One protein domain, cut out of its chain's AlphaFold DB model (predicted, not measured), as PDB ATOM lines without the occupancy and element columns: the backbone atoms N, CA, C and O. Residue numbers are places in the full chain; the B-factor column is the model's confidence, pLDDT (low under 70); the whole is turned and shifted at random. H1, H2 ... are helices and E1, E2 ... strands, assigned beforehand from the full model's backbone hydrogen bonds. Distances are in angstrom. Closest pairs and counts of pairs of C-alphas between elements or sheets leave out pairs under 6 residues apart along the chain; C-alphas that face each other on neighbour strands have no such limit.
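AT A GLANCE: This is residues 430 to 631 of the 759 residues of an uncharacterized protein of Planctomycetes bacterium (UniProt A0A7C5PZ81). Two lobes stand side by side, each a small sandwich of a four-stranded sheet facing a three-stranded one: E3 E2 E5 E6 over E4 E1 E7, then E10 E9 E12 E13 over E11 E8 E14. The lobes come together where edge strands E6 and E11 meet, and the short helix H1 lies on no sheet. The printed part has 202 residues, with E1 to E5, H1, then E6 to E14 along the chain; the four-stranded sheets are antiparallel, the three-stranded ones mixed, and the class is mostly strand. The whole is compact, with a radius of gyration of the C-alphas of 17.1 A, and spans 54 by 44 by 30 A.

HOW THE PARTS SIT: Begin at E1, residues 430 to 436, an inner strand antiparallel to E4, residues 478 to 484 (N 431 to O 481, 2.8 A), and parallel to E7, residues 529 to 536 (N 432 to O 530, 2.9 A). Facing this sheet are E3, residues 468 to 472, E2, 447 to 453, E5, 489 to 495, and E6, 514 to 519, in that order; look for N 450 and O 468 at 2.9 A in the hairpin of E2 and E3, N 451 and O 491 at 2.8 A, and N 492 and O 517 at 3.0 A. The facing parts are 10.4 A centre to centre, their strands at 32 degrees. In H1, residues 498 to 503, every O i to N i+4 pair is within hydrogen-bond range. E6 comes closest to E11, residues 588 to 593, at the C-alphas of Ala 515 and Leu 592, 4.6 A apart. E11 is antiparallel to E8, residues 541 to 549 (N 543 to O 591, 2.9 A), and E8 is parallel to E14, residues 623 to 630 (N 544 to O 624, 2.8 A). Facing them, at 9.3 A and 23 degrees, are E10, residues 579 to 582, E9, 559 to 564, E12, 596 to 603, and E13, 609 to 616; find N 560 and O 581 at 2.8 A in the hairpin of E9 and E10, N 561 and O 601 at 2.7 A, and N 602 and O 610 at 2.9 A in the hairpin of E12 and E13. The four sheets are a stack of sheets, face to face in these two pairs.

IN THESE COORDINATES: Find C-alpha 430 at (-12.364, 6.421, 35.344), where E1 begins. E8, the longest strand, runs 25.6 A from C-alpha 541 at (-14.182, 15.371, 10.768). E14, 22.6 A long, ends at C-alpha 630, (2.288, 31.935, 4.806).

THE WHOLE: The C-alphas farthest apart, of Asp 528 and Asp 551, are 54.2 A apart. The printed part has no cut; the links E2 to E3 and E9 to E10 are long. The mean pLDDT of the printed part is 76.1, and 73 residues are under 70, among them 454 to 470 and 597 to 618.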
ATOM      1  N   SER A 430     -12.735   7.303  36.450       87.75
ATOM      2  CA  SER A 430     -12.364   6.421  35.344       87.75
ATOM      3  C   SER A 430     -13.011   6.892  34.046       87.75
ATOM      4  O   SER A 430     -14.153   7.343  34.045       87.75
ATOM      5  N   LEU A 431     -12.274   6.825  32.940       88.25
ATOM      6  CA  LEU A 431     -12.770   7.117  31.597       88.25
ATOM      7  C   LEU A 431     -12.739   5.839  30.771       88.25
ATOM      8  O   LEU A 431     -11.653   5.375  30.426       88.25
ATOM      9  N   LYS A 432     -13.901   5.299  30.422       93.12
ATOM     10  CA  LYS A 432     -14.011   4.099  29.594       93.12
ATOM     11  C   LYS A 432     -14.677   4.393  28.256       93.12
ATOM     12  O   LYS A 432     -15.231   5.469  28.056       93.12
ATOM     13  N   GLY A 433     -14.556   3.466  27.322       93.00
ATOM     14  CA  GLY A 433     -15.224   3.532  26.028       93.00
ATOM     15  C   GLY A 433     -14.725   2.444  25.094       93.00
ATOM     16  O   GLY A 433     -13.922   1.592  25.482       93.00
ATOM     17  N   ARG A 434     -15.174   2.472  23.841       95.25
ATOM     18  CA  ARG A 434     -14.744   1.523  22.807       95.25
ATOM     19  C   ARG A 434     -14.387   2.244  21.518       95.25
ATOM     20  O   ARG A 434     -15.186   2.978  20.953       95.25
ATOM     21  N   LEU A 435     -13.168   2.030  21.038       94.50
ATOM     22  CA  LEU A 435     -12.672   2.610  19.798       94.50
ATOM     23  C   LEU A 435     -13.078   1.746  18.600       94.50
ATOM     24  O   LEU A 435     -12.642   0.600  18.469       94.50
ATOM     25  N   LEU A 436     -13.835   2.339  17.684       95.38
ATOM     26  CA  LEU A 436     -14.211   1.750  16.406       95.38
ATOM     27  C   LEU A 436     -13.473   2.446  15.257       95.38
ATOM     28  O   LEU A 436     -13.330   3.667  15.231       95.38
ATOM     29  N   GLY A 437     -13.047   1.682  14.261       92.69
ATOM     30  CA  GLY A 437     -12.435   2.200  13.045       92.69
ATOM     31  C   GLY A 437     -13.439   2.846  12.103       92.69
ATOM     32  O   GLY A 437     -14.627   2.980  12.407       92.69
ATOM     33  N   ARG A 438     -12.962   3.245  10.921       89.25
ATOM     34  CA  ARG A 438     -13.808   3.899   9.908       89.25
ATOM     35  C   ARG A 438     -14.902   2.978   9.352       89.25
ATOM     36  O   ARG A 438     -15.948   3.463   8.941       89.25
ATOM     37  N   GLU A 439     -14.681   1.668   9.401       92.38
ATOM     38  CA  GLU A 439     -15.663   0.639   9.026       92.38
ATOM     39  C   GLU A 439     -16.683   0.339  10.137       92.38
ATOM     40  O   GLU A 439     -17.573  -0.482   9.953       92.38
ATOM     41  N   GLY A 440     -16.546   0.954  11.319       94.25
ATOM     42  CA  GLY A 440     -17.357   0.627  12.494       94.25
ATOM     43  C   GLY A 440     -16.912  -0.631  13.249       94.25
ATOM     44  O   GLY A 440     -17.500  -0.949  14.275       94.25
ATOM     45  N   LYS A 441     -15.863  -1.328  12.796       96.44
ATOM     46  CA  LYS A 441     -15.276  -2.467  13.518       96.44
ATOM     47  C   LYS A 441     -14.396  -1.996  14.678       96.44
ATOM     48  O   LYS A 441     -13.707  -0.986  14.517       96.44
ATOM     49  N   PRO A 442     -14.347  -2.712  15.812       96.75
ATOM     50  CA  PRO A 442     -13.448  -2.352  16.897       96.75
ATOM     51  C   PRO A 442     -11.968  -2.408  16.508       96.75
ATOM     52  O   PRO A 442     -11.550  -3.288  15.758       96.75
ATOM     53  N   ILE A 443     -11.171  -1.472  17.029       94.88
ATOM     54  CA  ILE A 443      -9.721  -1.431  16.796       94.88
ATOM     55  C   ILE A 443      -8.995  -1.930  18.041       94.88
ATOM     56  O   ILE A 443      -8.942  -1.225  19.048       94.88
ATOM     57  N   ALA A 444      -8.365  -3.097  17.941       94.38
ATOM     58  CA  ALA A 444      -7.561  -3.672  19.011       94.38
ATOM     59  C   ALA A 444      -6.171  -3.031  19.164       94.38
ATOM     60  O   ALA A 444      -5.599  -2.512  18.202       94.38
ATOM     61  N   HIS A 445      -5.614  -3.120  20.378       92.38
ATOM     62  CA  HIS A 445      -4.217  -2.812  20.725       92.38
ATOM     63  C   HIS A 445      -3.732  -1.430  20.293       92.38
ATOM     64  O   HIS A 445      -2.553  -1.204  20.017       92.38
ATOM     65  N   ARG A 446      -4.656  -0.477  20.241       91.94
ATOM     66  CA  ARG A 446      -4.406   0.851  19.718       91.94
ATOM     67  C   ARG A 446      -3.843   1.764  20.802       91.94
ATOM     68  O   ARG A 446      -4.531   1.955  21.801       91.94
ATOM     69  N   PRO A 447      -2.661   2.381  20.618       89.44
ATOM     70  CA  PRO A 447      -2.122   3.311  21.603       89.44
ATOM     71  C   PRO A 447      -3.015   4.535  21.825       89.44
ATOM     72  O   PRO A 447      -3.412   5.216  20.870       89.44
ATOM     73  N   LEU A 448      -3.257   4.834  23.102       86.81
ATOM     74  CA  LEU A 448      -3.974   6.010  23.576       86.81
ATOM     75  C   LEU A 448      -3.016   6.917  24.356       86.81
ATOM     76  O   LEU A 448      -2.337   6.494  25.296       86.81
ATOM     77  N   LEU A 449      -2.976   8.191  23.975       84.38
ATOM     78  CA  LEU A 449      -2.260   9.229  24.712       84.38
ATOM     79  C   LEU A 449      -3.265  10.141  25.400       84.38
ATOM     80  O   LEU A 449      -4.231  10.574  24.779       84.38
ATOM     81  N   LEU A 450      -2.995  10.494  26.649       81.62
ATOM     82  CA  LEU A 450      -3.803  11.436  27.405       81.62
ATOM     83  C   LEU A 450      -3.022  12.723  27.641       81.62
ATOM     84  O   LEU A 450      -1.926  12.727  28.208       81.62
ATOM     85  N   TYR A 451      -3.630  13.837  27.264       78.56
ATOM     86  CA  TYR A 451      -3.165  15.165  27.615       78.56
ATOM     87  C   TYR A 451      -4.079  15.709  28.696       78.56
ATOM     88  O   TYR A 451      -5.208  16.120  28.434       78.56
ATOM     89  N   THR A 452      -3.562  15.728  29.918       73.38
ATOM     90  CA  THR A 452      -4.263  16.338  31.043       73.38
ATOM     91  C   THR A 452      -3.871  17.807  31.124       73.38
ATOM     92  O   THR A 452      -2.699  18.177  30.994       73.38
ATOM     93  N   SER A 453      -4.843  18.676  31.360       70.06
ATOM     94  CA  SER A 453      -4.575  20.058  31.727       70.06
ATOM     95  C   SER A 453      -5.411  20.425  32.933       70.06
ATOM     96  O   SER A 453      -6.639  20.366  32.926       70.06
ATOM     97  N   ARG A 454      -4.739  20.801  34.018       62.75
ATOM     98  CA  ARG A 454      -5.440  21.327  35.178       62.75
ATOM     99  C   ARG A 454      -5.766  22.801  34.913       62.75
ATOM    100  O   ARG A 454      -4.820  23.571  34.709       62.75
ATOM    101  N   PRO A 455      -7.036  23.235  34.970       55.81
ATOM    102  CA  PRO A 455      -7.344  24.621  35.257       55.81
ATOM    103  C   PRO A 455      -6.779  24.863  36.652       55.81
ATOM    104  O   PRO A 455      -7.298  24.379  37.660       55.81
ATOM    105  N   SER A 456      -5.611  25.492  36.720       48.19
ATOM    106  CA  SER A 456      -5.041  25.798  38.017       48.19
ATOM    107  C   SER A 456      -6.014  26.755  38.722       48.19
ATOM    108  O   SER A 456      -6.603  27.624  38.079       48.19
ATOM    109  N   SER A 457      -6.219  26.542  40.024       47.97
ATOM    110  CA  SER A 457      -7.098  27.317  40.912       47.97
ATOM    111  C   SER A 457      -7.275  28.762  40.452       47.97
ATOM    112  O   SER A 457      -6.246  29.416  40.345       47.97
ATOM    113  N   ALA A 458      -8.517  29.213  40.220       44.50
ATOM    114  CA  ALA A 458      -9.045  30.571  39.952       44.50
ATOM    115  C   ALA A 458      -8.183  31.627  39.199       44.50
ATOM    116  O   ALA A 458      -8.731  32.352  38.385       44.50
ATOM    117  N   ASN A 459      -6.874  31.726  39.439       41.75
ATOM    118  CA  ASN A 459      -5.933  32.725  38.935       41.75
ATOM    119  C   ASN A 459      -4.586  32.167  38.417       41.75
ATOM    120  O   ASN A 459      -3.700  32.958  38.096       41.75
ATOM    121  N   GLY A 460      -4.357  30.851  38.369       43.66
ATOM    122  CA  GLY A 460      -3.036  30.313  38.009       43.66
ATOM    123  C   GLY A 460      -3.028  29.477  36.731       43.66
ATOM    124  O   GLY A 460      -4.009  28.827  36.380       43.66
ATOM    125  N   TRP A 461      -1.875  29.431  36.085       47.72
ATOM    126  CA  TRP A 461      -1.627  28.764  34.817       47.72
ATOM    127  C   TRP A 461      -0.908  27.435  35.075       47.72
ATOM    128  O   TRP A 461       0.053  27.404  35.841       47.72
ATOM    129  N   SER A 462      -1.332  26.339  34.440       49.25
ATOM    130  CA  SER A 462      -0.539  25.100  34.420       49.25
ATOM    131  C   SER A 462       0.320  25.043  33.150       49.25
ATOM    132  O   SER A 462      -0.194  25.108  32.028       49.25
ATOM    133  N   HIS A 463       1.640  24.932  33.328       48.88
ATOM    134  CA  HIS A 463       2.634  24.798  32.253       48.88
ATOM    135  C   HIS A 463       3.141  23.352  32.061       48.88
ATOM    136  O   HIS A 463       3.897  23.112  31.130       48.88
ATOM    137  N   GLY A 464       2.750  22.387  32.904       49.97
ATOM    138  CA  GLY A 464       3.249  21.004  32.818       49.97
ATOM    139  C   GLY A 464       2.376  20.133  31.920       49.97
ATOM    140  O   GLY A 464       1.214  19.915  32.262       49.97
ATOM    141  N   ARG A 465       2.909  19.698  30.766       57.44
ATOM    142  CA  ARG A 465       2.162  19.049  29.668       57.44
ATOM    143  C   ARG A 465       3.008  18.036  28.894       57.44
ATOM    144  O   ARG A 465       3.186  18.160  27.687       57.44
ATOM    145  N   ASP A 466       3.517  17.033  29.594       56.59
ATOM    146  CA  ASP A 466       3.937  15.815  28.907       56.59
ATOM    147  C   ASP A 466       2.688  14.971  28.613       56.59
ATOM    148  O   ASP A 466       1.859  14.827  29.522       56.59
ATOM    149  N   PRO A 467       2.524  14.413  27.396       60.50
ATOM    150  CA  PRO A 467       1.552  13.349  27.193       60.50
ATOM    151  C   PRO A 467       1.828  12.250  28.211       60.50
ATOM    152  O   PRO A 467       2.958  11.764  28.331       60.50
ATOM    153  N   LEU A 468       0.794  11.860  28.939       67.25
ATOM    154  CA  LEU A 468       0.826  10.611  29.669       67.25
ATOM    155  C   LEU A 468       0.450   9.539  28.649       67.25
ATOM    156  O   LEU A 468      -0.587   9.635  27.993       67.25
ATOM    157  N   PHE A 469       1.321   8.553  28.457       62.69
ATOM    158  CA  PHE A 469       0.877   7.307  27.852       62.69
ATOM    159  C   PHE A 469      -0.018   6.622  28.879       62.69
ATOM    160  O   PHE A 469       0.410   6.470  30.024       62.69
ATOM    161  N   VAL A 470      -1.252   6.287  28.502       68.25
ATOM    162  CA  VAL A 470      -2.238   5.788  29.479       68.25
ATOM    163  C   VAL A 470      -2.727   4.384  29.150       68.25
ATOM    164  O   VAL A 470      -3.209   3.707  30.045       68.25
ATOM    165  N   GLY A 471      -2.518   3.888  27.926       83.00
ATOM    166  CA  GLY A 471      -2.767   2.481  27.627       83.00
ATOM    167  C   GLY A 471      -2.937   2.171  26.147       83.00
ATOM    168  O   GLY A 471      -2.640   2.985  25.266       83.00
ATOM    169  N   THR A 472      -3.434   0.967  25.888       88.75
ATOM    170  CA  THR A 472      -3.868   0.505  24.569       88.75
ATOM    171  C   THR A 472      -5.300   0.003  24.641       88.75
ATOM    172  O   THR A 472      -5.702  -0.510  25.681       88.75
ATOM    173  N   THR A 473      -6.045   0.071  23.542       93.75
ATOM    174  CA  THR A 473      -7.352  -0.593  23.478       93.75
ATOM    175  C   THR A 473      -7.218  -2.120  23.602       93.75
ATOM    176  O   THR A 473      -6.226  -2.711  23.167       93.75
ATOM    177  N   GLY A 474      -8.210  -2.770  24.206       95.25
ATOM    178  CA  GLY A 474      -8.354  -4.221  24.281       95.25
ATOM    179  C   GLY A 474      -8.753  -4.841  22.940       95.25
ATOM    180  O   GLY A 474      -8.956  -4.139  21.952       95.25
ATOM    181  N   ALA A 475      -8.878  -6.169  22.894       95.06
ATOM    182  CA  ALA A 475      -9.162  -6.917  21.662       95.06
ATOM    183  C   ALA A 475     -10.486  -6.511  20.982       95.06
ATOM    184  O   ALA A 475     -10.582  -6.478  19.760       95.06
ATOM    185  N   ASN A 476     -11.493  -6.136  21.769       96.31
ATOM    186  CA  ASN A 476     -12.785  -5.639  21.288       96.31
ATOM    187  C   ASN A 476     -12.819  -4.104  21.144       96.31
ATOM    188  O   ASN A 476     -13.898  -3.516  21.153       96.31
ATOM    189  N   GLY A 477     -11.657  -3.449  21.085       95.88
ATOM    190  CA  GLY A 477     -11.516  -1.997  21.007       95.88
ATOM    191  C   GLY A 477     -11.837  -1.232  22.290       95.88
ATOM    192  O   GLY A 477     -11.709  -0.008  22.282       95.88
ATOM    193  N   SER A 478     -12.234  -1.899  23.379       96.19
ATOM    194  CA  SER A 478     -12.511  -1.229  24.653       96.19
ATOM    195  C   SER A 478     -11.257  -0.578  25.231       96.19
ATOM    196  O   SER A 478     -10.134  -0.999  24.966       96.19
ATOM    197  N   PHE A 479     -11.423   0.459  26.032       93.69
ATOM    198  CA  PHE A 479     -10.360   1.019  26.847       93.69
ATOM    199  C   PHE A 479     -10.943   1.535  28.153       93.69
ATOM    200  O   PHE A 479     -12.105   1.930  28.211       93.69
ATOM    201  N   GLU A 480     -10.106   1.570  29.180       92.50
ATOM    202  CA  GLU A 480     -10.421   2.160  30.471       92.50
ATOM    203  C   GLU A 480      -9.177   2.881  30.986       92.50
ATOM    204  O   GLU A 480      -8.096   2.303  31.100       92.50
ATOM    205  N   LEU A 481      -9.314   4.179  31.230       87.88
ATOM    206  CA  LEU A 481      -8.273   5.035  31.774       87.88
ATOM    207  C   LEU A 481      -8.672   5.389  33.202       87.88
ATOM    208  O   LEU A 481      -9.544   6.226  33.429       87.88
ATOM    209  N   ASN A 482      -8.024   4.741  34.158       87.06
ATOM    210  CA  ASN A 482      -8.283   4.939  35.576       87.06
ATOM    211  C   ASN A 482      -7.472   6.109  36.136       87.06
ATOM    212  O   ASN A 482      -6.501   6.579  35.537       87.06
ATOM    213  N   ASN A 483      -7.841   6.549  37.337       83.38
ATOM    214  CA  ASN A 483      -7.067   7.531  38.088       83.38
ATOM    215  C   ASN A 483      -6.911   8.875  37.360       83.38
ATOM    216  O   ASN A 483      -5.821   9.442  37.297       83.38
ATOM    217  N   LEU A 484      -8.005   9.418  36.821       83.12
ATOM    218  CA  LEU A 484      -8.010  10.742  36.198       83.12
ATOM    219  C   LEU A 484      -8.408  11.831  37.203       83.12
ATOM    220  O   LEU A 484      -9.263  11.623  38.060       83.12
ATOM    221  N   ASP A 485      -7.788  13.016  37.119       79.38
ATOM    222  CA  ASP A 485      -8.136  14.149  37.992       79.38
ATOM    223  C   ASP A 485      -9.454  14.792  37.524       79.38
ATOM    224  O   ASP A 485      -9.457  15.406  36.448       79.38
ATOM    225  N   PRO A 486     -10.539  14.760  38.323       75.69
ATOM    226  CA  PRO A 486     -11.860  15.247  37.910       75.69
ATOM    227  C   PRO A 486     -11.933  16.762  37.697       75.69
ATOM    228  O   PRO A 486     -12.922  17.298  37.204       75.69
ATOM    229  N   ARG A 487     -10.890  17.502  38.095       73.75
ATOM    230  CA  ARG A 487     -10.792  18.942  37.821       73.75
ATOM    231  C   ARG A 487     -10.040  19.249  36.544       73.75
ATOM    232  O   ARG A 487     -10.010  20.412  36.159       73.75
ATOM    233  N   SER A 488      -9.374  18.271  35.945       73.12
ATOM    234  CA  SER A 488      -8.574  18.479  34.746       73.12
ATOM    235  C   SER A 488      -9.404  18.274  33.488       73.12
ATOM    236  O   SER A 488     -10.317  17.457  33.445       73.12
ATOM    237  N   THR A 489      -9.087  19.034  32.449       72.81
ATOM    238  CA  THR A 489      -9.571  18.728  31.109       72.81
ATOM    239  C   THR A 489      -8.657  17.701  30.483       72.81
ATOM    240  O   THR A 489      -7.431  17.826  30.577       72.81
ATOM    241  N   GLN A 490      -9.277  16.714  29.853       78.19
ATOM    242  CA  GLN A 490      -8.619  15.550  29.307       78.19
ATOM    243  C   GLN A 490      -8.773  15.553  27.792       78.19
ATOM    244  O   GLN A 490      -9.870  15.665  27.254       78.19
ATOM    245  N   VAL A 491      -7.661  15.429  27.084       79.81
ATOM    246  CA  VAL A 491      -7.689  15.198  25.642       79.81
ATOM    247  C   VAL A 491      -7.097  13.827  25.403       79.81
ATOM    248  O   VAL A 491      -5.906  13.621  25.637       79.81
ATOM    249  N   VAL A 492      -7.927  12.887  24.965       83.12
ATOM    250  CA  VAL A 492      -7.461  11.563  24.555       83.12
ATOM    251  C   VAL A 492      -7.125  11.646  23.076       83.12
ATOM    252  O   VAL A 492      -7.924  12.116  22.272       83.12
ATOM    253  N   THR A 493      -5.930  11.219  22.693       84.19
ATOM    254  CA  THR A 493      -5.548  11.113  21.290       84.19
ATOM    255  C   THR A 493      -5.210   9.676  20.957       84.19
ATOM    256  O   THR A 493      -4.392   9.055  21.635       84.19
ATOM    257  N   VAL A 494      -5.796   9.186  19.878       87.12
ATOM    258  CA  VAL A 494      -5.544   7.868  19.309       87.12
ATOM    259  C   VAL A 494      -4.422   7.989  18.282       87.12
ATOM    260  O   VAL A 494      -4.478   8.862  17.407       87.12
ATOM    261  N   LEU A 495      -3.415   7.116  18.360       85.25
ATOM    262  CA  LEU A 495      -2.356   7.049  17.349       85.25
ATOM    263  C   LEU A 495      -2.822   6.232  16.141       85.25
ATOM    264  O   LEU A 495      -3.002   5.023  16.251       85.25
ATOM    265  N   LEU A 496      -3.026   6.864  14.984       85.06
ATOM    266  CA  LEU A 496      -3.505   6.168  13.785       85.06
ATOM    267  C   LEU A 496      -2.449   5.211  13.197       85.06
ATOM    268  O   LEU A 496      -1.244   5.433  13.339       85.06
ATOM    269  N   SER A 497      -2.898   4.145  12.527       85.12
ATOM    270  CA  SER A 497      -2.032   3.123  11.938       85.12
ATOM    271  C   SER A 497      -1.362   3.711  10.706       85.12
ATOM    272  O   SER A 497      -1.717   4.795  10.245       85.12
ATOM    273  N   GLU A 498      -0.355   3.047  10.151       80.75
ATOM    274  CA  GLU A 498       0.257   3.536   8.914       80.75
ATOM    275  C   GLU A 498      -0.744   3.604   7.752       80.75
ATOM    276  O   GLU A 498      -0.800   4.618   7.059       80.75
ATOM    277  N   GLU A 499      -1.599   2.593   7.611       84.06
ATOM    278  CA  GLU A 499      -2.654   2.552   6.598       84.06
ATOM    279  C   GLU A 499      -3.699   3.661   6.799       84.06
ATOM    280  O   GLU A 499      -4.016   4.407   5.871       84.06
ATOM    281  N   GLU A 500      -4.186   3.849   8.029       85.69
ATOM    282  CA  GLU A 500      -5.139   4.918   8.342       85.69
ATOM    283  C   GLU A 500      -4.521   6.294   8.076       85.69
ATOM    284  O   GLU A 500      -5.163   7.153   7.467       85.69
ATOM    285  N   ARG A 501      -3.255   6.494   8.464       82.00
ATOM    286  CA  ARG A 501      -2.490   7.716   8.170       82.00
ATOM    287  C   ARG A 501      -2.347   7.943   6.669       82.00
ATOM    288  O   ARG A 501      -2.546   9.068   6.213       82.00
ATOM    289  N   ALA A 502      -2.041   6.900   5.901       81.19
ATOM    290  CA  ALA A 502      -1.957   6.978   4.447       81.19
ATOM    291  C   ALA A 502      -3.310   7.379   3.834       81.19
ATOM    292  O   ALA A 502      -3.364   8.271   2.981       81.19
ATOM    293  N   SER A 503      -4.414   6.816   4.342       82.69
ATOM    294  CA  SER A 503      -5.778   7.118   3.886       82.69
ATOM    295  C   SER A 503      -6.185   8.586   4.095       82.69
ATOM    296  O   SER A 503      -7.020   9.116   3.353       82.69
ATOM    297  N   LEU A 504      -5.583   9.275   5.074       79.19
ATOM    298  CA  LEU A 504      -5.829  10.693   5.355       79.19
ATOM    299  C   LEU A 504      -5.198  11.653   4.343       79.19
ATOM    300  O   LEU A 504      -5.482  12.844   4.416       79.19
ATOM    301  N   GLY A 505      -4.411  11.165   3.378       67.81
ATOM    302  CA  GLY A 505      -4.014  11.927   2.196       67.81
ATOM    303  C   GLY A 505      -3.372  13.281   2.511       67.81
ATOM    304  O   GLY A 505      -3.998  14.320   2.358       67.81
ATOM    305  N   GLY A 506      -2.090  13.287   2.880       57.16
ATOM    306  CA  GLY A 506      -1.345  14.537   3.108       57.16
ATOM    307  C   GLY A 506      -0.723  14.674   4.488       57.16
ATOM    308  O   GLY A 506      -0.669  15.772   5.031       57.16
ATOM    309  N   GLY A 507      -0.249  13.571   5.060       49.62
ATOM    310  CA  GLY A 507       0.517  13.584   6.295       49.62
ATOM    311  C   GLY A 507       2.006  13.452   6.020       49.62
ATOM    312  O   GLY A 507       2.452  12.590   5.265       49.62
ATOM    313  N   SER A 508       2.784  14.296   6.681       45.50
ATOM    314  CA  SER A 508       4.189  14.035   6.946       45.50
ATOM    315  C   SER A 508       4.231  12.692   7.697       45.50
ATOM    316  O   SER A 508       3.569  12.613   8.730       45.50
ATOM    317  N   PRO A 509       4.963  11.643   7.263       48.00
ATOM    318  CA  PRO A 509       5.073  10.387   8.036       48.00
ATOM    319  C   PRO A 509       5.669  10.593   9.445       48.00
ATOM    320  O   PRO A 509       5.689   9.688  10.271       48.00
ATOM    321  N   TRP A 510       6.137  11.815   9.700       43.50
ATOM    322  CA  TRP A 510       6.891  12.291  10.846       43.50
ATOM    323  C   TRP A 510       6.029  12.740  12.033       43.50
ATOM    324  O   TRP A 510       6.581  13.085  13.071       43.50
ATOM    325  N   MET A 511       4.702  12.759  11.893       49.91
ATOM    326  CA  MET A 511       3.772  13.010  12.995       49.91
ATOM    327  C   MET A 511       2.681  11.952  12.953       49.91
ATOM    328  O   MET A 511       2.123  11.680  11.889       49.91
ATOM    329  N   ASP A 512       2.366  11.365  14.104       54.75
ATOM    330  CA  ASP A 512       1.178  10.535  14.231       54.75
ATOM    331  C   ASP A 512      -0.007  11.393  13.799       54.75
ATOM    332  O   ASP A 512      -0.306  12.397  14.449       54.75
ATOM    333  N   ALA A 513      -0.661  11.069  12.681       54.12
ATOM    334  CA  ALA A 513      -1.985  11.625  12.478       54.12
ATOM    335  C   ALA A 513      -2.815  11.112  13.655       54.12
ATOM    336  O   ALA A 513      -2.785   9.922  13.982       54.12
ATOM    337  N   ARG A 514      -3.460  12.038  14.353       65.75
ATOM    338  CA  ARG A 514      -4.217  11.729  15.557       65.75
ATOM    339  C   ARG A 514      -5.688  11.754  15.214       65.75
ATOM    340  O   ARG A 514      -6.138  12.597  14.438       65.75
ATOM    341  N   ALA A 515      -6.423  10.844  15.820       67.62
ATOM    342  CA  ALA A 515      -7.817  11.098  16.114       67.62
ATOM    343  C   ALA A 515      -7.886  11.665  17.523       67.62
ATOM    344  O   ALA A 515      -7.249  11.138  18.438       67.62
ATOM    345  N   VAL A 516      -8.588  12.780  17.680       73.25
ATOM    346  CA  VAL A 516      -8.676  13.469  18.964       73.25
ATOM    347  C   VAL A 516     -10.070  13.326  19.539       73.25
ATOM    348  O   VAL A 516     -11.062  13.502  18.844       73.25
ATOM    349  N   ILE A 517     -10.117  13.023  20.827       66.12
ATOM    350  CA  ILE A 517     -11.317  13.004  21.644       66.12
ATOM    351  C   ILE A 517     -11.136  14.096  22.685       66.12
ATOM    352  O   ILE A 517     -10.268  14.012  23.560       66.12
ATOM    353  N   PHE A 518     -11.935  15.150  22.568       63.84
ATOM    354  CA  PHE A 518     -12.019  16.149  23.620       63.84
ATOM    355  C   PHE A 518     -13.003  15.639  24.661       63.84
ATOM    356  O   PHE A 518     -14.194  15.519  24.382       63.84
ATOM    357  N   PHE A 519     -12.502  15.336  25.857       66.25
ATOM    358  CA  PHE A 519     -13.356  15.044  26.992       66.25
ATOM    359  C   PHE A 519     -13.211  16.131  28.050       66.25
ATOM    360  O   PHE A 519     -12.141  16.403  28.608       66.25
ATOM    361  N   ARG A 520     -14.336  16.761  28.365       64.00
ATOM    362  CA  ARG A 520     -14.388  17.785  29.392       64.00
ATOM    363  C   ARG A 520     -15.376  17.374  30.459       64.00
ATOM    364  O   ARG A 520     -16.582  17.484  30.271       64.00
ATOM    365  N   GLN A 521     -14.850  17.004  31.617       63.16
ATOM    366  CA  GLN A 521     -15.677  16.952  32.805       63.16
ATOM    367  C   GLN A 521     -15.999  18.384  33.240       63.16
ATOM    368  O   GLN A 521     -15.106  19.224  33.411       63.16
ATOM    369  N   ASP A 522     -17.284  18.675  33.434       64.06
ATOM    370  CA  ASP A 522     -17.667  19.819  34.248       64.06
ATOM    371  C   ASP A 522     -17.234  19.508  35.682       64.06
ATOM    372  O   ASP A 522     -17.881  18.730  36.379       64.06
ATOM    373  N   GLY A 523     -16.122  20.106  36.120       61.16
ATOM    374  CA  GLY A 523     -15.536  19.871  37.442       61.16
ATOM    375  C   GLY A 523     -16.452  20.217  38.627       61.16
ATOM    376  O   GLY A 523     -16.025  20.089  39.776       61.16
ATOM    377  N   ARG A 524     -17.687  20.681  38.377       63.69
ATOM    378  CA  ARG A 524     -18.758  20.819  39.374       63.69
ATOM    379  C   ARG A 524     -19.531  19.521  39.617       63.69
ATOM    380  O   ARG A 524     -20.014  19.329  40.730       63.69
ATOM    381  N   LYS A 525     -19.646  18.633  38.627       69.81
ATOM    382  CA  LYS A 525     -20.332  17.346  38.779       69.81
ATOM    383  C   LYS A 525     -19.336  16.289  39.243       69.81
ATOM    384  O   LYS A 525     -18.343  16.011  38.570       69.81
ATOM    385  N   LYS A 526     -19.603  15.708  40.415       71.88
ATOM    386  CA  LYS A 526     -18.919  14.492  40.854       71.88
ATOM    387  C   LYS A 526     -19.340  13.379  39.905       71.88
ATOM    388  O   LYS A 526     -20.520  13.060  39.832       71.88
ATOM    389  N   VAL A 527     -18.375  12.860  39.169       75.88
ATOM    390  CA  VAL A 527     -18.552  11.713  38.293       75.88
ATOM    391  C   VAL A 527     -17.427  10.773  38.675       75.88
ATOM    392  O   VAL A 527     -16.268  11.177  38.580       75.88
ATOM    393  N   ASP A 528     -17.774   9.608  39.215       84.56
ATOM    394  CA  ASP A 528     -16.798   8.570  39.560       84.56
ATOM    395  C   ASP A 528     -16.374   7.807  38.283       84.56
ATOM    396  O   ASP A 528     -15.231   7.368  38.171       84.56
ATOM    397  N   GLU A 529     -17.245   7.753  37.268       87.00
ATOM    398  CA  GLU A 529     -16.990   7.080  35.995       87.00
ATOM    399  C   GLU A 529     -17.622   7.828  34.813       87.00
ATOM    400  O   GLU A 529     -18.778   8.248  34.864       87.00
ATOM    401  N   VAL A 530     -16.852   7.994  33.744       85.94
ATOM    402  CA  VAL A 530     -17.287   8.561  32.472       85.94
ATOM    403  C   VAL A 530     -17.176   7.476  31.412       85.94
ATOM    404  O   VAL A 530     -16.072   7.028  31.108       85.94
ATOM    405  N   ASP A 531     -18.299   7.117  30.802       88.50
ATOM    406  CA  ASP A 531     -18.323   6.278  29.607       88.50
ATOM    407  C   ASP A 531     -18.420   7.161  28.354       88.50
ATOM    408  O   ASP A 531     -19.303   8.015  28.249       88.50
ATOM    409  N   LEU A 532     -17.471   7.003  27.433       85.19
ATOM    410  CA  LEU A 532     -17.467   7.648  26.118       85.19
ATOM    411  C   LEU A 532     -18.282   6.873  25.078       85.19
ATOM    412  O   LEU A 532     -18.343   7.316  23.931       85.19
ATOM    413  N   GLU A 533     -18.872   5.742  25.467       91.81
ATOM    414  CA  GLU A 533     -19.570   4.814  24.588       91.81
ATOM    415  C   GLU A 533     -18.672   4.372  23.412       91.81
ATOM    416  O   GLU A 533     -17.435   4.306  23.505       91.81
ATOM    417  N   ASP A 534     -19.304   4.040  22.289       92.44
ATOM    418  CA  ASP A 534     -18.631   3.707  21.048       92.44
ATOM    419  C   ASP A 534     -18.155   4.974  20.348       92.44
ATOM    420  O   ASP A 534     -18.919   5.763  19.792       92.44
ATOM    421  N   PHE A 535     -16.841   5.129  20.311       88.88
ATOM    422  CA  PHE A 535     -16.177   6.206  19.613       88.88
ATOM    423  C   PHE A 535     -15.688   5.717  18.252       88.88
ATOM    424  O   PHE A 535     -14.699   4.982  18.156       88.88
ATOM    425  N   SER A 536     -16.355   6.139  17.176       92.25
ATOM    426  CA  SER A 536     -15.967   5.749  15.823       92.25
ATOM    427  C   SER A 536     -15.110   6.792  15.116       92.25
ATOM    428  O   SER A 536     -15.495   7.950  14.965       92.25
ATOM    429  N   LEU A 537     -13.985   6.351  14.546       90.94
ATOM    430  CA  LEU A 537     -13.153   7.182  13.672       90.94
ATOM    431  C   LEU A 537     -13.912   7.701  12.439       90.94
ATOM    432  O   LEU A 537     -13.485   8.688  11.842       90.94
ATOM    433  N   LYS A 538     -15.015   7.050  12.045       89.88
ATOM    434  CA  LYS A 538     -15.871   7.490  10.932       89.88
ATOM    435  C   LYS A 538     -16.666   8.756  11.255       89.88
ATOM    436  O   LYS A 538     -17.023   9.486  10.337       89.88
ATOM    437  N   ASP A 539     -16.919   9.010  12.537       88.81
ATOM    438  CA  ASP A 539     -17.731  10.140  12.987       88.81
ATOM    439  C   ASP A 539     -16.911  11.430  13.096       88.81
ATOM    440  O   ASP A 539     -17.468  12.527  13.162       88.81
ATOM    441  N   LEU A 540     -15.581  11.314  13.060       88.94
ATOM    442  CA  LEU A 540     -14.659  12.438  13.129       88.94
ATOM    443  C   LEU A 540     -14.560  13.183  11.802       88.94
ATOM    444  O   LEU A 540     -14.453  12.591  10.728       88.94
ATOM    445  N   HIS A 541     -14.493  14.506  11.893       88.00
ATOM    446  CA  HIS A 541     -14.182  15.371  10.768       88.00
ATOM    447  C   HIS A 541     -12.751  15.164  10.309       88.00
ATOM    448  O   HIS A 541     -11.806  15.230  11.096       88.00
ATOM    449  N   ARG A 542     -12.584  15.012   9.001       89.69
ATOM    450  CA  ARG A 542     -11.282  15.047   8.349       89.69
ATOM    451  C   ARG A 542     -10.934  16.485   8.010       89.69
ATOM    452  O   ARG A 542     -11.449  17.049   7.044       89.69
ATOM    453  N   LEU A 543     -10.027  17.058   8.789       88.06
ATOM    454  CA  LEU A 543      -9.410  18.339   8.495       88.06
ATOM    455  C   LEU A 543      -8.190  18.115   7.600       88.06
ATOM    456  O   LEU A 543      -7.244  17.448   8.011       88.06
ATOM    457  N   GLU A 544      -8.191  18.720   6.418       91.06
ATOM    458  CA  GLU A 544      -7.044  18.804   5.520       91.06
ATOM    459  C   GLU A 544      -6.595  20.253   5.377       91.06
ATOM    460  O   GLU A 544      -7.368  21.139   5.026       91.06
ATOM    461  N   LEU A 545      -5.316  20.490   5.619       90.12
ATOM    462  CA  LEU A 545      -4.663  21.767   5.414       90.12
ATOM    463  C   LEU A 545      -3.715  21.639   4.232       90.12
ATOM    464  O   LEU A 545      -2.898  20.722   4.181       90.12
ATOM    465  N   LYS A 546      -3.780  22.596   3.321       91.81
ATOM    466  CA  LYS A 546      -2.731  22.914   2.359       91.81
ATOM    467  C   LYS A 546      -2.075  24.187   2.861       91.81
ATOM    468  O   LYS A 546      -2.751  25.172   3.120       91.81
ATOM    469  N   VAL A 547      -0.770  24.162   3.042       89.31
ATOM    470  CA  VAL A 547       0.011  25.298   3.510       89.31
ATOM    471  C   VAL A 547       1.015  25.629   2.425       89.31
ATOM    472  O   VAL A 547       1.859  24.805   2.067       89.31
ATOM    473  N   ALA A 548       0.911  26.838   1.903       90.88
ATOM    474  CA  ALA A 548       1.766  27.369   0.860       90.88
ATOM    475  C   ALA A 548       2.420  28.669   1.335       90.88
ATOM    476  O   ALA A 548       2.000  29.264   2.325       90.88
ATOM    477  N   PHE A 549       3.469  29.113   0.659       86.56
ATOM    478  CA  PHE A 549       3.971  30.480   0.765       86.56
ATOM    479  C   PHE A 549       3.181  31.411  -0.173       86.56
ATOM    480  O   PHE A 549       2.341  30.948  -0.939       86.56
ATOM    481  N   LEU A 550       3.433  32.726  -0.111       83.88
ATOM    482  CA  LEU A 550       2.759  33.724  -0.968       83.88
ATOM    483  C   LEU A 550       2.919  33.466  -2.474       83.88
ATOM    484  O   LEU A 550       2.041  33.820  -3.247       83.88
ATOM    485  N   ASP A 551       4.008  32.820  -2.887       84.75
ATOM    486  CA  ASP A 551       4.254  32.407  -4.275       84.75
ATOM    487  C   ASP A 551       3.527  31.100  -4.658       84.75
ATOM    488  O   ASP A 551       3.843  30.481  -5.672       84.75
ATOM    489  N   ASN A 552       2.576  30.651  -3.829       89.50
ATOM    490  CA  ASN A 552       1.858  29.379  -3.917       89.50
ATOM    491  C   ASN A 552       2.743  28.123  -3.868       89.50
ATOM    492  O   ASN A 552       2.233  27.007  -4.001       89.50
ATOM    493  N   SER A 553       4.051  28.258  -3.630       89.94
ATOM    494  CA  SER A 553       4.906  27.094  -3.439       89.94
ATOM    495  C   SER A 553       4.574  26.413  -2.104       89.94
ATOM    496  O   SER A 553       4.241  27.087  -1.124       89.94
ATOM    497  N   PRO A 554       4.634  25.072  -2.025       90.44
ATOM    498  CA  PRO A 554       4.369  24.361  -0.784       90.44
ATOM    499  C   PRO A 554       5.254  24.840   0.367       90.44
ATOM    500  O   PRO A 554       6.451  25.050   0.186       90.44
ATOM    501  N   ALA A 555       4.687  24.927   1.569       87.62
ATOM    502  CA  ALA A 555       5.428  25.251   2.779       87.62
ATOM    503  C   ALA A 555       5.646  23.996   3.637       87.62
ATOM    504  O   ALA A 555       4.858  23.723   4.556       87.62
ATOM    505  N   PRO A 556       6.684  23.194   3.342       86.19
ATOM    506  CA  PRO A 556       6.899  21.921   4.004       86.19
ATOM    507  C   PRO A 556       7.351  22.097   5.451       86.19
ATOM    508  O   PRO A 556       8.018  23.075   5.794       86.19
ATOM    509  N   PHE A 557       7.012  21.120   6.294       82.88
ATOM    510  CA  PHE A 557       7.399  21.082   7.707       82.88
ATOM    511  C   PHE A 557       7.022  22.353   8.484       82.88
ATOM    512  O   PHE A 557       7.692  22.744   9.444       82.88
ATOM    513  N   SER A 558       5.948  23.010   8.058       84.38
ATOM    514  CA  SER A 558       5.318  24.105   8.778       84.38
ATOM    515  C   SER A 558       4.616  23.525   9.999       84.38
ATOM    516  O   SER A 558       3.827  22.590   9.862       84.38
ATOM    517  N   ARG A 559       4.903  24.051  11.190       82.38
ATOM    518  CA  ARG A 559       4.259  23.636  12.438       82.38
ATOM    519  C   ARG A 559       2.810  24.104  12.416       82.38
ATOM    520  O   ARG A 559       2.533  25.292  12.338       82.38
ATOM    521  N   VAL A 560       1.876  23.174  12.479       82.44
ATOM    522  CA  VAL A 560       0.444  23.437  12.594       82.44
ATOM    523  C   VAL A 560       0.083  23.358  14.070       82.44
ATOM    524  O   VAL A 560       0.514  22.440  14.757       82.44
ATOM    525  N   LEU A 561      -0.688  24.315  14.564       79.94
ATOM    526  CA  LEU A 561      -1.174  24.385  15.934       79.94
ATOM    527  C   LEU A 561      -2.695  24.501  15.912       79.94
ATOM    528  O   LEU A 561      -3.239  25.415  15.303       79.94
ATOM    529  N   ILE A 562      -3.389  23.599  16.587       78.06
ATOM    530  CA  ILE A 562      -4.848  23.534  16.592       78.06
ATOM    531  C   ILE A 562      -5.303  23.570  18.039       78.06
ATOM    532  O   ILE A 562      -5.115  22.605  18.774       78.06
ATOM    533  N   ALA A 563      -5.863  24.696  18.465       74.88
ATOM    534  CA  ALA A 563      -6.430  24.840  19.799       74.88
ATOM    535  C   ALA A 563      -7.952  24.851  19.710       74.88
ATOM    536  O   ALA A 563      -8.525  25.616  18.937       74.88
ATOM    537  N   GLU A 564      -8.604  24.041  20.534       71.81
ATOM    538  CA  GLU A 564     -10.050  24.115  20.712       71.81
ATOM    539  C   GLU A 564     -10.445  25.486  21.297       71.81
ATOM    540  O   GLU A 564      -9.763  26.034  22.168       71.81
ATOM    541  N   THR A 565     -11.532  26.068  20.792       64.56
ATOM    542  CA  THR A 565     -11.960  27.444  21.091       64.56
ATOM    543  C   THR A 565     -13.202  27.530  21.948       64.56
ATOM    544  O   THR A 565     -13.719  28.630  22.157       64.56
ATOM    545  N   GLN A 566     -13.686  26.414  22.485       60.69
ATOM    546  CA  GLN A 566     -14.874  26.463  23.317       60.69
ATOM    547  C   GLN A 566     -14.656  27.376  24.532       60.69
ATOM    548  O   GLN A 566     -13.803  27.146  25.398       60.69
ATOM    549  N   MET A 567     -15.459  28.439  24.600       51.91
ATOM    550  CA  MET A 567     -15.550  29.271  25.790       51.91
ATOM    551  C   MET A 567     -16.091  28.406  26.927       51.91
ATOM    552  O   MET A 567     -17.128  27.764  26.788       51.91
ATOM    553  N   HIS A 568     -15.400  28.365  28.068       53.12
ATOM    554  CA  HIS A 568     -16.006  27.792  29.267       53.12
ATOM    555  C   HIS A 568     -17.298  28.566  29.562       53.12
ATOM    556  O   HIS A 568     -17.283  29.795  29.448       53.12
ATOM    557  N   PRO A 569     -18.358  27.899  30.051       49.81
ATOM    558  CA  PRO A 569     -19.542  28.569  30.592       49.81
ATOM    559  C   PRO A 569     -19.236  29.721  31.569       49.81
ATOM    560  O   PRO A 569     -19.985  30.684  31.653       49.81
ATOM    561  N   ASN A 570     -18.094  29.674  32.265       52.31
ATOM    562  CA  ASN A 570     -17.651  30.705  33.204       52.31
ATOM    563  C   ASN A 570     -16.886  31.868  32.529       52.31
ATOM    564  O   ASN A 570     -16.176  32.607  33.205       52.31
ATOM    565  N   GLY A 571     -16.916  31.989  31.197       49.56
ATOM    566  CA  GLY A 571     -16.218  33.033  30.432       49.56
ATOM    567  C   GLY A 571     -14.688  32.904  30.375       49.56
ATOM    568  O   GLY A 571     -14.034  33.649  29.643       49.56
ATOM    569  N   LEU A 572     -14.100  31.956  31.113       49.00
ATOM    570  CA  LEU A 572     -12.686  31.609  31.009       49.00
ATOM    571  C   LEU A 572     -12.475  30.755  29.769       49.00
ATOM    572  O   LEU A 572     -12.949  29.632  29.683       49.00
ATOM    573  N   ILE A 573     -11.736  31.246  28.790       50.69
ATOM    574  CA  ILE A 573     -11.371  30.398  27.662       50.69
ATOM    575  C   ILE A 573     -10.350  29.391  28.191       50.69
ATOM    576  O   ILE A 573      -9.214  29.751  28.502       50.69
ATOM    577  N   GLY A 574     -10.777  28.139  28.354       50.75
ATOM    578  CA  GLY A 574      -9.878  27.029  28.627       50.75
ATOM    579  C   GLY A 574      -9.103  26.754  27.351       50.75
ATOM    580  O   GLY A 574      -9.470  25.866  26.601       50.75
ATOM    581  N   ILE A 575      -8.102  27.579  27.045       51.00
ATOM    582  CA  ILE A 575      -7.265  27.349  25.872       51.00
ATOM    583  C   ILE A 575      -6.266  26.255  26.258       51.00
ATOM    584  O   ILE A 575      -5.258  26.491  26.936       51.00
ATOM    585  N   TYR A 576      -6.613  25.026  25.896       58.06
ATOM    586  CA  TYR A 576      -5.794  23.828  26.076       58.06
ATOM    587  C   TYR A 576      -4.591  23.869  25.120       58.06
ATOM    588  O   TYR A 576      -4.638  24.599  24.130       58.06
ATOM    589  N   TYR A 577      -3.469  23.182  25.430       61.50
ATOM    590  CA  TYR A 577      -2.298  23.231  24.519       61.50
ATOM    591  C   TYR A 577      -2.753  22.834  23.130       61.50
ATOM    592  O   TYR A 577      -3.511  21.870  23.011       61.50
ATOM    593  N   PRO A 578      -2.342  23.608  22.110       68.06
ATOM    594  CA  PRO A 578      -2.760  23.294  20.772       68.06
ATOM    595  C   PRO A 578      -2.259  21.886  20.476       68.06
ATOM    596  O   PRO A 578      -1.107  21.561  20.777       68.06
ATOM    597  N   LEU A 579      -3.116  21.060  19.890       75.38
ATOM    598  CA  LEU A 579      -2.655  19.906  19.143       75.38
ATOM    599  C   LEU A 579      -1.661  20.415  18.115       75.38
ATOM    600  O   LEU A 579      -1.864  21.473  17.515       75.38
ATOM    601  N   GLN A 580      -0.570  19.691  17.939       79.00
ATOM    602  CA  GLN A 580       0.494  20.148  17.069       79.00
ATOM    603  C   GLN A 580       0.718  19.152  15.956       79.00
ATOM    604  O   GLN A 580       0.530  17.951  16.131       79.00
ATOM    605  N   GLY A 581       1.089  19.696  14.812       80.81
ATOM    606  CA  GLY A 581       1.268  19.032  13.538       80.81
ATOM    607  C   GLY A 581       2.484  19.597  12.827       80.81
ATOM    608  O   GLY A 581       2.928  20.699  13.143       80.81
ATOM    609  N   PHE A 582       2.988  18.888  11.826       84.06
ATOM    610  CA  PHE A 582       3.859  19.483  10.820       84.06
ATOM    611  C   PHE A 582       3.342  19.112   9.441       84.06
ATOM    612  O   PHE A 582       2.879  17.987   9.235       84.06
ATOM    613  N   THR A 583       3.440  20.039   8.496       85.75
ATOM    614  CA  THR A 583       3.091  19.743   7.109       85.75
ATOM    615  C   THR A 583       4.092  18.786   6.457       85.75
ATOM    616  O   THR A 583       5.270  18.732   6.821       85.75
ATOM    617  N   ASP A 584       3.617  18.007   5.487       83.06
ATOM    618  CA  ASP A 584       4.407  17.128   4.632       83.06
ATOM    619  C   ASP A 584       5.273  17.935   3.647       83.06
ATOM    620  O   ASP A 584       5.235  19.166   3.602       83.06
ATOM    621  N   ARG A 585       6.062  17.247   2.813       84.50
ATOM    622  CA  ARG A 585       6.906  17.900   1.790       84.50
ATOM    623  C   ARG A 585       6.117  18.705   0.749       84.50
ATOM    624  O   ARG A 585       6.700  19.526   0.054       84.50
ATOM    625  N   ARG A 586       4.815  18.452   0.623       88.56
ATOM    626  CA  ARG A 586       3.880  19.150  -0.264       88.56
ATOM    627  C   ARG A 586       3.070  20.203   0.498       88.56
ATOM    628  O   ARG A 586       2.067  20.680  -0.022       88.56
ATOM    629  N   GLY A 587       3.493  20.577   1.708       88.75
ATOM    630  CA  GLY A 587       2.807  21.576   2.517       88.75
ATOM    631  C   GLY A 587       1.459  21.099   3.053       88.75
ATOM    632  O   GLY A 587       0.674  21.919   3.504       88.75
ATOM    633  N   ARG A 588       1.157  19.798   3.027       90.25
ATOM    634  CA  ARG A 588      -0.142  19.273   3.466       90.25
ATOM    635  C   ARG A 588      -0.106  18.798   4.908       90.25
ATOM    636  O   ARG A 588       0.914  18.302   5.368       90.25
ATOM    637  N   PHE A 589      -1.211  18.926   5.618       87.88
ATOM    638  CA  PHE A 589      -1.395  18.348   6.945       87.88
ATOM    639  C   PHE A 589      -2.817  17.809   7.055       87.88
ATOM    640  O   PHE A 589      -3.746  18.456   6.581       87.88
ATOM    641  N   ALA A 590      -3.000  16.656   7.692       88.81
ATOM    642  CA  ALA A 590      -4.321  16.079   7.900       88.81
ATOM    643  C   ALA A 590      -4.488  15.566   9.331       88.81
ATOM    644  O   ALA A 590      -3.542  15.051   9.930       88.81
ATOM    645  N   MET A 591      -5.697  15.700   9.875       87.69
ATOM    646  CA  MET A 591      -6.048  15.207  11.206       87.69
ATOM    647  C   MET A 591      -7.539  14.879  11.298       87.69
ATOM    648  O   MET A 591      -8.354  15.488  10.602       87.69
ATOM    649  N   LEU A 592      -7.884  13.938  12.179       87.75
ATOM    650  CA  LEU A 592      -9.264  13.644  12.540       87.75
ATOM    651  C   LEU A 592      -9.635  14.384  13.828       87.75
ATOM    652  O   LEU A 592      -8.983  14.221  14.863       87.75
ATOM    653  N   LEU A 593     -10.675  15.208  13.756       85.00
ATOM    654  CA  LEU A 593     -11.165  16.029  14.860       85.00
ATOM    655  C   LEU A 593     -12.639  15.720  15.128       85.00
ATOM    656  O   LEU A 593     -13.382  15.469  14.184       85.00
ATOM    657  N   PRO A 594     -13.098  15.754  16.385       82.81
ATOM    658  CA  PRO A 594     -14.515  15.615  16.678       82.81
ATOM    659  C   PRO A 594     -15.240  16.916  16.307       82.81
ATOM    660  O   PRO A 594     -14.612  17.904  15.906       82.81
ATOM    661  N   ASP A 595     -16.562  16.939  16.462       78.81
ATOM    662  CA  ASP A 595     -17.331  18.183  16.410       78.81
ATOM    663  C   ASP A 595     -16.783  19.179  17.442       78.81
ATOM    664  O   ASP A 595     -16.894  18.971  18.651       78.81
ATOM    665  N   CYS A 596     -16.149  20.258  16.978       72.00
ATOM    666  CA  CYS A 596     -15.562  21.259  17.862       72.00
ATOM    667  C   CYS A 596     -15.429  22.627  17.187       72.00
ATOM    668  O   CYS A 596     -15.256  22.772  15.980       72.00
ATOM    669  N   GLU A 597     -15.455  23.685  17.987       69.12
ATOM    670  CA  GLU A 597     -14.933  24.966  17.530       69.12
ATOM    671  C   GLU A 597     -13.415  24.964  17.772       69.12
ATOM    672  O   GLU A 597     -12.987  24.635  18.879       69.12
ATOM    673  N   ALA A 598     -12.591  25.286  16.767       67.56
ATOM    674  CA  ALA A 598     -11.133  25.195  16.885       67.56
ATOM    675  C   ALA A 598     -10.401  26.301  16.108       67.56
ATOM    676  O   ALA A 598     -10.574  26.471  14.908       67.56
ATOM    677  N   THR A 599      -9.493  27.023  16.757       69.19
ATOM    678  CA  THR A 599      -8.598  27.982  16.105       69.19
ATOM    679  C   THR A 599      -7.377  27.228  15.616       69.19
ATOM    680  O   THR A 599      -6.720  26.520  16.381       69.19
ATOM    681  N   ILE A 600      -7.038  27.447  14.349       69.44
ATOM    682  CA  ILE A 600      -5.873  26.853  13.711       69.44
ATOM    683  C   ILE A 600      -4.845  27.959  13.451       69.44
ATOM    684  O   ILE A 600      -5.053  28.886  12.669       69.44
ATOM    685  N   GLY A 601      -3.709  27.879  14.130       69.19
ATOM    686  CA  GLY A 601      -2.515  28.650  13.796       69.19
ATOM    687  C   GLY A 601      -1.562  27.806  12.958       69.19
ATOM    688  O   GLY A 601      -1.360  26.634  13.256       69.19
ATOM    689  N   VAL A 602      -0.932  28.386  11.939       69.69
ATOM    690  CA  VAL A 602       0.104  27.710  11.149       69.69
ATOM    691  C   VAL A 602       1.389  28.534  11.143       69.69
ATOM    692  O   VAL A 602       1.421  29.737  10.898       69.69
ATOM    693  N   ILE A 603       2.494  27.861  11.416       69.56
ATOM    694  CA  ILE A 603       3.827  28.439  11.517       69.56
ATOM    695  C   ILE A 603       4.672  27.848  10.414       69.56
ATOM    696  O   ILE A 603       5.016  26.671  10.442       69.56
ATOM    697  N   GLY A 604       5.057  28.677   9.464       64.25
ATOM    698  CA  GLY A 604       6.053  28.310   8.481       64.25
ATOM    699  C   GLY A 604       7.447  28.184   9.070       64.25
ATOM    700  O   GLY A 604       7.806  28.828  10.061       64.25
ATOM    701  N   GLN A 605       8.288  27.432   8.367       58.56
ATOM    702  CA  GLN A 605       9.732  27.586   8.499       58.56
ATOM    703  C   GLN A 605      10.151  29.049   8.225       58.56
ATOM    704  O   GLN A 605       9.454  29.809   7.551       58.56
ATOM    705  N   MET A 606      11.311  29.457   8.755       51.41
ATOM    706  CA  MET A 606      11.906  30.793   8.546       51.41
ATOM    707  C   MET A 606      11.097  31.981   9.099       51.41
ATOM    708  O   MET A 606      11.173  33.088   8.565       51.41
ATOM    709  N   ARG A 607      10.356  31.784  10.200       60.56
ATOM    710  CA  ARG A 607       9.573  32.849  10.865       60.56
ATOM    711  C   ARG A 607       8.467  33.440   9.973       60.56
ATOM    712  O   ARG A 607       8.047  34.576  10.185       60.56
ATOM    713  N   ARG A 608       7.998  32.680   8.978       67.62
ATOM    714  CA  ARG A 608       6.766  32.971   8.231       67.62
ATOM    715  C   ARG A 608       5.583  32.431   9.025       67.62
ATOM    716  O   ARG A 608       5.692  31.374   9.642       67.62
ATOM    717  N   MET A 609       4.479  33.162   9.089       66.06
ATOM    718  CA  MET A 609       3.380  32.844  10.005       66.06
ATOM    719  C   MET A 609       2.050  33.205   9.355       66.06
ATOM    720  O   MET A 609       1.948  34.249   8.720       66.06
ATOM    721  N   ALA A 610       1.042  32.361   9.554       63.97
ATOM    722  CA  ALA A 610      -0.348  32.654   9.231       63.97
ATOM    723  C   ALA A 610      -1.251  32.064  10.320       63.97
ATOM    724  O   ALA A 610      -0.936  31.061  10.954       63.97
ATOM    725  N   SER A 611      -2.408  32.660  10.551       63.69
ATOM    726  CA  SER A 611      -3.452  32.028  11.359       63.69
ATOM    727  C   SER A 611      -4.795  32.270  10.747       63.69
ATOM    728  O   SER A 611      -5.046  33.346  10.216       63.69
ATOM    729  N   GLN A 612      -5.674  31.305  10.946       61.81
ATOM    730  CA  GLN A 612      -7.059  31.411  10.564       61.81
ATOM    731  C   GLN A 612      -7.892  30.791  11.677       61.81
ATOM    732  O   GLN A 612      -7.689  29.645  12.086       61.81
ATOM    733  N   ARG A 613      -8.843  31.559  12.202       62.41
ATOM    734  CA  ARG A 613      -9.845  30.985  13.094       62.41
ATOM    735  C   ARG A 613     -10.790  30.130  12.262       62.41
ATOM    736  O   ARG A 613     -11.236  30.559  11.202       62.41
ATOM    737  N   LEU A 614     -11.105  28.943  12.764       64.25
ATOM    738  CA  LEU A 614     -12.016  28.022  12.116       64.25
ATOM    739  C   LEU A 614     -13.119  27.598  13.086       64.25
ATOM    740  O   LEU A 614     -12.936  27.530  14.296       64.25
ATOM    741  N   VAL A 615     -14.292  27.307  12.549       64.94
ATOM    742  CA  VAL A 615     -15.389  26.704  13.305       64.94
ATOM    743  C   VAL A 615     -15.728  25.397  12.608       64.94
ATOM    744  O   VAL A 615     -16.358  25.441  11.552       64.94
ATOM    745  N   LEU A 616     -15.276  24.250  13.132       65.75
ATOM    746  CA  LEU A 616     -15.591  22.927  12.580       65.75
ATOM    747  C   LEU A 616     -16.971  22.482  13.077       65.75
ATOM    748  O   LEU A 616     -17.104  21.766  14.060       65.75
ATOM    749  N   LYS A 617     -18.014  22.952  12.394       66.25
ATOM    750  CA  LYS A 617     -19.392  22.485  12.577       66.25
ATOM    751  C   LYS A 617     -19.871  21.885  11.260       66.25
ATOM    752  O   LYS A 617     -19.607  22.465  10.207       66.25
ATOM    753  N   GLY A 618     -20.544  20.740  11.307       59.50
ATOM    754  CA  GLY A 618     -21.064  20.082  10.110       59.50
ATOM    755  C   GLY A 618     -21.489  18.638  10.365       59.50
ATOM    756  O   GLY A 618     -21.481  18.170  11.495       59.50
ATOM    757  N   LYS A 619     -21.860  17.925   9.297       72.75
ATOM    758  CA  LYS A 619     -22.235  16.504   9.348       72.75
ATOM    759  C   LYS A 619     -21.057  15.658   9.859       72.75
ATOM    760  O   LYS A 619     -19.956  15.812   9.331       72.75
ATOM    761  N   LYS A 620     -21.292  14.769  10.837       80.62
ATOM    762  CA  LYS A 620     -20.314  13.767  11.317       80.62
ATOM    763  C   LYS A 620     -19.591  13.100  10.141       80.62
ATOM    764  O   LYS A 620     -20.221  12.792   9.126       80.62
ATOM    765  N   GLY A 621     -18.279  12.913  10.267       82.62
ATOM    766  CA  GLY A 621     -17.445  12.372   9.186       82.62
ATOM    767  C   GLY A 621     -17.156  13.352   8.039       82.62
ATOM    768  O   GLY A 621     -16.632  12.948   6.999       82.62
ATOM    769  N   GLY A 622     -17.509  14.632   8.189       86.81
ATOM    770  CA  GLY A 622     -17.317  15.656   7.169       86.81
ATOM    771  C   GLY A 622     -15.846  15.869   6.809       86.81
ATOM    772  O   GLY A 622     -14.951  15.798   7.653       86.81
ATOM    773  N   LYS A 623     -15.578  16.162   5.534       90.50
ATOM    774  CA  LYS A 623     -14.256  16.591   5.070       90.50
ATOM    775  C   LYS A 623     -14.213  18.112   4.996       90.50
ATOM    776  O   LYS A 623     -15.116  18.725   4.430       90.50
ATOM    777  N   ARG A 624     -13.139  18.721   5.498       88.75
ATOM    778  CA  ARG A 624     -12.876  20.148   5.326       88.75
ATOM    779  C   ARG A 624     -11.465  20.395   4.836       88.75
ATOM    780  O   ARG A 624     -10.507  20.033   5.510       88.75
ATOM    781  N   GLU A 625     -11.357  21.053   3.690       90.69
ATOM    782  CA  GLU A 625     -10.086  21.515   3.143       90.69
ATOM    783  C   GLU A 625      -9.883  22.997   3.454       90.69
ATOM    784  O   GLU A 625     -10.811  23.795   3.326       90.69
ATOM    785  N   LEU A 626      -8.667  23.366   3.848       88.75
ATOM    786  CA  LEU A 626      -8.262  24.750   4.076       88.75
ATOM    787  C   LEU A 626      -6.943  25.027   3.380       88.75
ATOM    788  O   LEU A 626      -6.046  24.186   3.382       88.75
ATOM    789  N   LEU A 627      -6.813  26.234   2.844       90.31
ATOM    790  CA  LEU A 627      -5.566  26.752   2.308       90.31
ATOM    791  C   LEU A 627      -5.039  27.844   3.239       90.31
ATOM    792  O   LEU A 627      -5.713  28.839   3.483       90.31
ATOM    793  N   PHE A 628      -3.825  27.654   3.743       85.94
ATOM    794  CA  PHE A 628      -3.074  28.645   4.495       85.94
ATOM    795  C   PHE A 628      -1.947  29.177   3.626       85.94
ATOM    796  O   PHE A 628      -1.068  28.418   3.219       85.94
ATOM    797  N   THR A 629      -1.928  30.486   3.419       86.12
ATOM    798  CA  THR A 629      -0.825  31.160   2.739       86.12
ATOM    799  C   THR A 629       0.052  31.850   3.775       86.12
ATOM    800  O   THR A 629      -0.388  32.727   4.516       86.12
ATOM    801  N   LEU A 630       1.306  31.423   3.867       82.00
ATOM    802  CA  LEU A 630       2.288  31.935   4.806       82.00
ATOM    803  C   LEU A 630       2.965  33.173   4.232       82.00
ATOM    804  O   LEU A 630       3.909  33.083   3.438       82.00
ATOM    805  N   GLY A 631       2.498  34.324   4.708       77.31
ATOM    806  CA  GLY A 631       3.118  35.617   4.471       77.31
ATOM    807  C   GLY A 631       4.545  35.690   5.008       77.31
ATOM    808  O   GLY A 631       4.895  35.082   6.031       77.31
TER     809      GLY A 631